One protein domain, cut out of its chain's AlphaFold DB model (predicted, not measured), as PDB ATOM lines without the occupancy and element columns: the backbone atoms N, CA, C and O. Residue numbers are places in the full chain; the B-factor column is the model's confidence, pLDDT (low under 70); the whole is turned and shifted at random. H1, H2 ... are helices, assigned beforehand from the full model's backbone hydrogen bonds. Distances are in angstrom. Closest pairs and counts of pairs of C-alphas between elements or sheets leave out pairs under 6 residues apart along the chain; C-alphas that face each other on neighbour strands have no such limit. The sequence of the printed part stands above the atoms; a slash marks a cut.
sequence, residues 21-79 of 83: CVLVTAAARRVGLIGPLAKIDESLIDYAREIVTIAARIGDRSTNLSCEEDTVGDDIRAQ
ATOM      1  N   CYS A  21      12.255  41.497 -36.078       87.50
ATOM      2  CA  CYS A  21      12.886  42.712 -35.554       87.50
ATOM      3  C   CYS A  21      13.222  42.610 -34.058       87.50
ATOM      4  O   CYS A  21      14.275  43.084 -33.628       87.50
ATOM      5  N   VAL A  22      12.360  41.967 -33.262       88.50
ATOM      6  CA  VAL A  22      12.576  41.763 -31.821       88.50
ATOM      7  C   VAL A  22      13.720  40.777 -31.601       88.50
ATOM      8  O   VAL A  22      14.651  41.077 -30.847       88.50
ATOM      9  N   LEU A  23      13.695  39.644 -32.306       89.00
ATOM     10  CA  LEU A  23      14.719  38.602 -32.211       89.00
ATOM     11  C   LEU A  23      16.102  39.124 -32.627       89.00
ATOM     12  O   LEU A  23      17.070  38.988 -31.876       89.00
ATOM     13  N   VAL A  24      16.190  39.795 -33.778       87.81
ATOM     14  CA  VAL A  24      17.455  40.324 -34.304       87.81
ATOM     15  C   VAL A  24      17.966  41.486 -33.451       87.81
ATOM     16  O   VAL A  24      19.158  41.536 -33.155       87.81
ATOM     17  N   THR A  25      17.094  42.377 -32.960       89.19
ATOM     18  CA  THR A  25      17.493  43.431 -32.004       89.19
ATOM     19  C   THR A  25      18.078  42.824 -30.725       89.19
ATOM     20  O   THR A  25      19.111  43.287 -30.233       89.19
ATOM     21  N   ALA A  26      17.452  41.776 -30.178       88.69
ATOM     22  CA  ALA A  26      17.944  41.098 -28.982       88.69
ATOM     23  C   ALA A  26      19.306  40.428 -29.223       88.69
ATOM     24  O   ALA A  26      20.215  40.586 -28.404       88.69
ATOM     25  N   ALA A  27      19.478  39.735 -30.352       89.00
ATOM     26  CA  ALA A  27      20.746  39.118 -30.733       89.00
ATOM     27  C   ALA A  27      21.854  40.165 -30.951       89.00
ATOM     28  O   ALA A  27      22.930  40.050 -30.362       89.00
ATOM     29  N   ALA A  28      21.571  41.236 -31.699       89.00
ATOM     30  CA  ALA A  28      22.506  42.329 -31.963       89.00
ATOM     31  C   ALA A  28      22.991  43.006 -30.669       89.00
ATOM     32  O   ALA A  28      24.171  43.325 -30.539       89.00
ATOM     33  N   ARG A  29      22.109  43.171 -29.674       92.44
ATOM     34  CA  ARG A  29      22.493  43.674 -28.344       92.44
ATOM     35  C   ARG A  29      23.369  42.689 -27.577       92.44
ATOM     36  O   ARG A  29      24.347  43.116 -26.970       92.44
ATOM     37  N   ARG A  30      23.053  41.387 -27.604       89.44
ATOM     38  CA  ARG A  30      23.853  40.348 -26.920       89.44
ATOM     39  C   ARG A  30      25.300  40.319 -27.406       89.44
ATOM     40  O   ARG A  30      26.193  40.096 -26.599       89.44
ATOM     41  N   VAL A  31      25.523  40.574 -28.696       91.81
ATOM     42  CA  VAL A  31      26.869  40.621 -29.291       91.81
ATOM     43  C   VAL A  31      27.496  42.024 -29.284       91.81
ATOM     44  O   VAL A  31      28.601  42.199 -29.786       91.81
ATOM     45  N   GLY A  32      26.812  43.028 -28.722       90.75
ATOM     46  CA  GLY A  32      27.317  44.401 -28.616       90.75
ATOM     47  C   GLY A  32      27.350  45.189 -29.930       90.75
ATOM     48  O   GLY A  32      28.029  46.209 -30.001       90.75
ATOM     49  N   LEU A  33      26.627  44.745 -30.965       90.44
ATOM     50  CA  LEU A  33      26.583  45.411 -32.272       90.44
ATOM     51  C   LEU A  33      25.821  46.742 -32.220       90.44
ATOM     52  O   LEU A  33      26.162  47.685 -32.930       90.44
ATOM     53  N   ILE A  34      24.788  46.817 -31.380       90.69
ATOM     54  CA  ILE A  34      23.962  48.014 -31.198       90.69
ATOM     55  C   ILE A  34      23.825  48.361 -29.715       90.69
ATOM     56  O   ILE A  34      23.919  47.499 -28.839       90.69
ATOM     57  N   GLY A  35      23.563  49.637 -29.431       90.31
ATOM     58  CA  GLY A  35      23.345  50.118 -28.068       90.31
ATOM     59  C   GLY A  35      22.039  49.607 -27.428       90.31
ATOM     60  O   GLY A  35      21.121  49.168 -28.123       90.31
ATOM     61  N   PRO A  36      21.894  49.732 -26.095       84.06
ATOM     62  CA  PRO A  36      20.748  49.209 -25.339       84.06
ATOM     63  C   PRO A  36      19.406  49.885 -25.660       84.06
ATOM     64  O   PRO A  36      18.358  49.334 -25.333       84.06
ATOM     65  N   LEU A  37      19.425  51.058 -26.300       87.25
ATOM     66  CA  LEU A  37      18.227  51.784 -26.737       87.25
ATOM     67  C   LEU A  37      17.992  51.701 -28.251       87.25
ATOM     68  O   LEU A  37      16.917  52.060 -28.718       87.25
ATOM     69  N   ALA A  38      18.964  51.202 -29.017       86.69
ATOM     70  CA  ALA A  38      18.830  51.047 -30.460       86.69
ATOM     71  C   ALA A  38      17.901  49.870 -30.788       86.69
ATOM     72  O   ALA A  38      17.907  48.854 -30.082       86.69
ATOM     73  N   LYS A  39      17.109  50.012 -31.849       86.44
ATOM     74  CA  LYS A  39      16.225  48.973 -32.383       86.44
ATOM     75  C   LYS A  39      16.533  48.784 -33.864       86.44
ATOM     76  O   LYS A  39      16.887  49.744 -34.540       86.44
ATOM     77  N   ILE A  40      16.409  47.549 -34.329       87.50
ATOM     78  CA  ILE A  40      16.418  47.223 -35.751       87.50
ATOM     79  C   ILE A  40      14.960  47.225 -36.202       87.50
ATOM     80  O   ILE A  40      14.129  46.558 -35.584       87.50
ATOM     81  N   ASP A  41      14.661  48.015 -37.226       88.62
ATOM     82  CA  ASP A  41      13.346  48.081 -37.856       88.62
ATOM     83  C   ASP A  41      13.250  47.138 -39.066       88.62
ATOM     84  O   ASP A  41      14.231  46.513 -39.479       88.62
ATOM     85  N   GLU A  42      12.047  47.031 -39.631       85.62
ATOM     86  CA  GLU A  42      11.773  46.155 -40.771       85.62
ATOM     87  C   GLU A  42      12.599  46.511 -42.005       85.62
ATOM     88  O   GLU A  42      13.057  45.608 -42.701       85.62
ATOM     89  N   SER A  43      12.879  47.796 -42.241       86.50
ATOM     90  CA  SER A  43      13.631  48.228 -43.422       86.50
ATOM     91  C   SER A  43      15.063  47.687 -43.416       86.50
ATOM     92  O   SER A  43      15.581  47.271 -44.451       86.50
ATOM     93  N   LEU A  44      15.689  47.611 -42.237       86.00
ATOM     94  CA  LEU A  44      17.010  47.009 -42.074       86.00
ATOM     95  C   LEU A  44      16.981  45.488 -42.251       86.00
ATOM     96  O   LEU A  44      17.920  44.918 -42.813       86.00
ATOM     97  N   ILE A  45      15.915  44.826 -41.792       86.31
ATOM     98  CA  ILE A  45      15.724  43.386 -42.007       86.31
ATOM     99  C   ILE A  45      15.547  43.087 -43.498       86.31
ATOM    100  O   ILE A  45      16.175  42.161 -44.016       86.31
ATOM    101  N   ASP A  46      14.743  43.881 -44.195       86.69
ATOM    102  CA  ASP A  46      14.513  43.717 -45.627       86.69
ATOM    103  C   ASP A  46      15.781  43.999 -46.432       86.69
ATOM    104  O   ASP A  46      16.142  43.206 -47.301       86.69
ATOM    105  N   TYR A  47      16.544  45.029 -46.065       87.62
ATOM    106  CA  TYR A  47      17.848  45.289 -46.674       87.62
ATOM    107  C   TYR A  47      18.819  44.108 -46.501       87.62
ATOM    108  O   TYR A  47      19.483  43.688 -47.452       87.62
ATOM    109  N   ALA A  48      18.878  43.510 -45.306       85.62
ATOM    110  CA  ALA A  48      19.702  42.326 -45.068       85.62
ATOM    111  C   ALA A  48      19.252  41.126 -45.926       85.62
ATOM    112  O   ALA A  48      20.091  40.420 -46.491       85.62
ATOM    113  N   ARG A  49      17.938  40.918 -46.084       85.81
ATOM    114  CA  ARG A  49      17.377  39.872 -46.959       85.81
ATOM    115  C   ARG A  49      17.717  40.093 -48.429       85.81
ATOM    116  O   ARG A  49      18.016  39.129 -49.140       85.81
ATOM    117  N   GLU A  50      17.695  41.337 -48.897       90.19
ATOM    118  CA  GLU A  50      18.088  41.666 -50.268       90.19
ATOM    119  C   GLU A  50      19.557  41.330 -50.523       90.19
ATOM    120  O   GLU A  50      19.872  40.715 -51.544       90.19
ATOM    121  N   ILE A  51      20.451  41.644 -49.579       87.94
ATOM    122  CA  ILE A  51      21.873  41.281 -49.681       87.94
ATOM    123  C   ILE A  51      22.037  39.762 -49.797       87.94
ATOM    124  O   ILE A  51      22.747  39.298 -50.691       87.94
ATOM    125  N   VAL A  52      21.360  38.986 -48.945       86.00
ATOM    126  CA  VAL A  52      21.386  37.513 -49.003       86.00
ATOM    127  C   VAL A  52      20.876  37.014 -50.356       86.00
ATOM    128  O   VAL A  52      21.493  36.147 -50.971       86.00
ATOM    129  N   THR A  53      19.802  37.609 -50.875       86.44
ATOM    130  CA  THR A  53      19.235  37.257 -52.185       86.44
ATOM    131  C   THR A  53      20.210  37.548 -53.329       86.44
ATOM    132  O   THR A  53      20.359  36.741 -54.246       86.44
ATOM    133  N   ILE A  54      20.891  38.695 -53.293       88.06
ATOM    134  CA  ILE A  54      21.901  39.059 -54.293       88.06
ATOM    135  C   ILE A  54      23.090  38.097 -54.217       88.06
ATOM    136  O   ILE A  54      23.538  37.613 -55.257       88.06
ATOM    137  N   ALA A  55      23.571  37.787 -53.012       85.75
ATOM    138  CA  ALA A  55      24.651  36.827 -52.805       85.75
ATOM    139  C   ALA A  55      24.277  35.439 -53.344       85.75
ATOM    140  O   ALA A  55      25.066  34.842 -54.075       85.75
ATOM    141  N   ALA A  56      23.052  34.973 -53.078       83.94
ATOM    142  CA  ALA A  56      22.540  33.719 -53.619       83.94
ATOM    143  C   ALA A  56      22.518  33.731 -55.153       83.94
ATOM    144  O   ALA A  56      23.074  32.830 -55.763       83.94
ATOM    145  N   ARG A  57      22.015  34.796 -55.793       85.12
ATOM    146  CA  ARG A  57      22.020  34.929 -57.267       85.12
ATOM    147  C   ARG A  57      23.419  34.940 -57.881       85.12
ATOM    148  O   ARG A  57      23.587  34.564 -59.040       85.12
ATOM    149  N   ILE A  58      24.412  35.450 -57.155       83.69
ATOM    150  CA  ILE A  58      25.817  35.360 -57.570       83.69
ATOM    151  C   ILE A  58      26.286  33.905 -57.442       83.69
ATOM    152  O   ILE A  58      26.904  33.397 -58.376       83.69
ATOM    153  N   GLY A  59      25.949  33.239 -56.333       79.38
ATOM    154  CA  GLY A  59      26.220  31.823 -56.085       79.38
ATOM    155  C   GLY A  59      25.578  30.885 -57.107       79.38
ATOM    156  O   GLY A  59      26.252  29.978 -57.573       79.38
ATOM    157  N   ASP A  60      24.348  31.158 -57.550       82.31
ATOM    158  CA  ASP A  60      23.622  30.384 -58.571       82.31
ATOM    159  C   ASP A  60      24.376  30.321 -59.917       82.31
ATOM    160  O   ASP A  60      24.144  29.436 -60.735       82.31
ATOM    161  N   ARG A  61      25.312  31.251 -60.169       78.75
ATOM    162  CA  ARG A  61      26.180  31.228 -61.363       78.75
ATOM    163  C   ARG A  61      27.308  30.200 -61.267       78.75
ATOM    164  O   ARG A  61      27.974  29.950 -62.269       78.75
ATOM    165  N   SER A  62      27.552  29.656 -60.079       71.00
ATOM    166  CA  SER A  62      28.541  28.621 -59.813       71.00
ATOM    167  C   SER A  62      27.826  27.361 -59.343       71.00
ATOM    168  O   SER A  62      27.256  27.319 -58.255       71.00
ATOM    169  N   THR A  63      27.890  26.302 -60.144       67.62
ATOM    170  CA  THR A  63      27.454  24.977 -59.703       67.62
ATOM    171  C   THR A  63      28.357  24.482 -58.580       67.62
ATOM    172  O   THR A  63      29.583  24.652 -58.624       67.62
ATOM    173  N   ASN A  64      27.760  23.869 -57.558       67.12
ATOM    174  CA  ASN A  64      28.533  23.139 -56.573       67.12
ATOM    175  C   ASN A  64      29.020  21.843 -57.236       67.12
ATOM    176  O   ASN A  64      28.246  20.930 -57.484       67.12
ATOM    177  N   LEU A  65      30.315  21.736 -57.539       63.03
ATOM    178  CA  LEU A  65      30.866  20.572 -58.253       63.03
ATOM    179  C   LEU A  65      30.708  19.240 -57.493       63.03
ATOM    180  O   LEU A  65      30.967  18.184 -58.064       63.03
ATOM    181  N   SER A  66      30.316  19.279 -56.214       67.94
ATOM    182  CA  SER A  66      30.003  18.087 -55.419       67.94
ATOM    183  C   SER A  66      28.555  17.592 -55.566       67.94
ATOM    184  O   SER A  66      28.254  16.499 -55.090       67.94
ATOM    185  N   CYS A  67      27.680  18.343 -56.247       55.78
ATOM    186  CA  CYS A  67      26.283  17.988 -56.485       55.78
ATOM    187  C   CYS A  67      25.781  18.604 -57.808       55.78
ATOM    188  O   CYS A  67      25.699  19.821 -57.944       55.78
ATOM    189  N   GLU A  68      25.436  17.772 -58.799       57.62
ATOM    190  CA  GLU A  68      25.059  18.223 -60.156       57.62
ATOM    191  C   GLU A  68      23.803  19.115 -60.208       57.62
ATOM    192  O   GLU A  68      23.612  19.831 -61.191       57.62
ATOM    193  N   GLU A  69      22.977  19.106 -59.158       60.66
ATOM    194  CA  GLU A  69      21.693  19.819 -59.096       60.66
ATOM    195  C   GLU A  69      21.628  20.881 -57.981       60.66
ATOM    196  O   GLU A  69      20.571  21.475 -57.783       60.66
ATOM    197  N   ASP A  70      22.734  21.145 -57.274       66.38
ATOM    198  CA  ASP A  70      22.763  22.066 -56.129       66.38
ATOM    199  C   ASP A  70      23.667  23.270 -56.415       66.38
ATOM    200  O   ASP A  70      24.837  23.140 -56.808       66.38
ATOM    201  N   THR A  71      23.123  24.474 -56.261       76.94
ATOM    202  CA  THR A  71      23.898  25.702 -56.432       76.94
ATOM    203  C   THR A  71      24.387  26.221 -55.091       76.94
ATOM    204  O   THR A  71      23.742  26.065 -54.061       76.94
ATOM    205  N   VAL A  72      25.497  26.961 -55.095       76.88
ATOM    206  CA  VAL A  72      25.947  27.661 -53.877       76.88
ATOM    207  C   VAL A  72      24.865  28.626 -53.351       76.88
ATOM    208  O   VAL A  72      24.822  28.930 -52.161       76.88
ATOM    209  N   GLY A  73      23.969  29.117 -54.216       79.50
ATOM    210  CA  GLY A  73      22.850  29.956 -53.798       79.50
ATOM    211  C   GLY A  73      21.730  29.203 -53.076       79.50
ATOM    212  O   GLY A  73      21.068  29.807 -52.230       79.50
ATOM    213  N   ASP A  74      21.536  27.909 -53.345       79.12
ATOM    214  CA  ASP A  74      20.613  27.056 -52.590       79.12
ATOM    215  C   ASP A  74      21.096  26.878 -51.150       79.12
ATOM    216  O   ASP A  74      20.320  27.132 -50.231       79.12
ATOM    217  N   ASP A  75      22.386  26.600 -50.938       79.75
ATOM    218  CA  ASP A  75      23.001  26.545 -49.603       79.75
ATOM    219  C   ASP A  75      22.809  27.857 -48.825       79.75
ATOM    220  O   ASP A  75      22.420  27.856 -47.655       79.75
ATOM    221  N   ILE A  76      23.039  29.001 -49.481       80.12
ATOM    222  CA  ILE A  76      22.858  30.332 -48.876       80.12
ATOM    223  C   ILE A  76      21.393  30.561 -48.471       80.12
ATOM    224  O   ILE A  76      21.135  31.150 -47.422       80.12
ATOM    225  N   ARG A  77      20.429  30.095 -49.278       80.06
ATOM    226  CA  ARG A  77      18.986  30.191 -48.986       80.06
ATOM    227  C   ARG A  77      18.509  29.157 -47.959       80.06
ATOM    228  O   ARG A  77      17.526  29.417 -47.268       80.06
ATOM    229  N   ALA A  78      19.169  28.004 -47.877       76.25
ATOM    230  CA  ALA A  78      18.811  26.891 -47.006       76.25
ATOM    231  C   ALA A  78      19.310  27.064 -45.571       76.25
ATOM    232  O   ALA A  78      18.779  26.402 -44.680       76.25
ATOM    233  N   GLN A  79      20.291  27.941 -45.320       68.81
ATOM    234  CA  GLN A  79      20.689  28.275 -43.957       68.81
ATOM    235  C   GLN A  79      19.507  28.948 -43.248       68.81
ATOM    236  O   GLN A  79      19.161  30.087 -43.580       68.81
TER     237      GLN A  79
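This is residues 21 to 79 of the 83 residues of an uncharacterized protein of Pseudomonas sp. (UniProt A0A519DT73). The model is a rod with one long helix, H2, along the middle of its length, and the links before and after H2 reach out beyond its two ends, to Leu 37 and Glu 68. The short H1 stands crosswise near its first end, and the short H3 folds back on its last part as a helical hairpin. The printed part has 59 residues with three named helices, H1, H2, H3 in chain order, and no named strand: all helix. It is only just loose, close to extended, with a radius of gyration of the C-alphas of 15.4 A and spans of 48 by 20 by 14 A.

H1, residues 21 to 30, and H2, residues 42 to 59, are close but not clearly touching; their closest C-alphas, of Cys 21 and Glu 42, are 6.3 A apart. Their lines are about perpendicular, at 84 degrees. H2 touches H3, residues 72 to 78, with residues 52 to 59 alone; the closest C-alphas, of Ala 56 and Gly 73, are 3.8 A apart. This hairpin runs opposite ways at a steep tilt of 36 degrees, only just past shallow. H1 and H3 are apart. In H1, H2 and H3 every O i to N i+4 pair is within hydrogen-bond range.

H1 begins at C-alpha 21 (12.886, 42.712, -35.554) and is 14.2 A long. H2 spans 25.5 A from C-alpha 42 (11.773, 46.155, -40.771). H3, 9.9 A long, ends at C-alpha 78 (18.811, 26.891, -47.006).

The C-alphas farthest apart, of Leu 37 and Glu 68, are 47.9 A apart. The printed part has no cut, and both links are long, with 11 and 12 residues. Residues 46 to 51 of H2 stand free. The pLDDT is under 70 at residues 63 to 70 and 79.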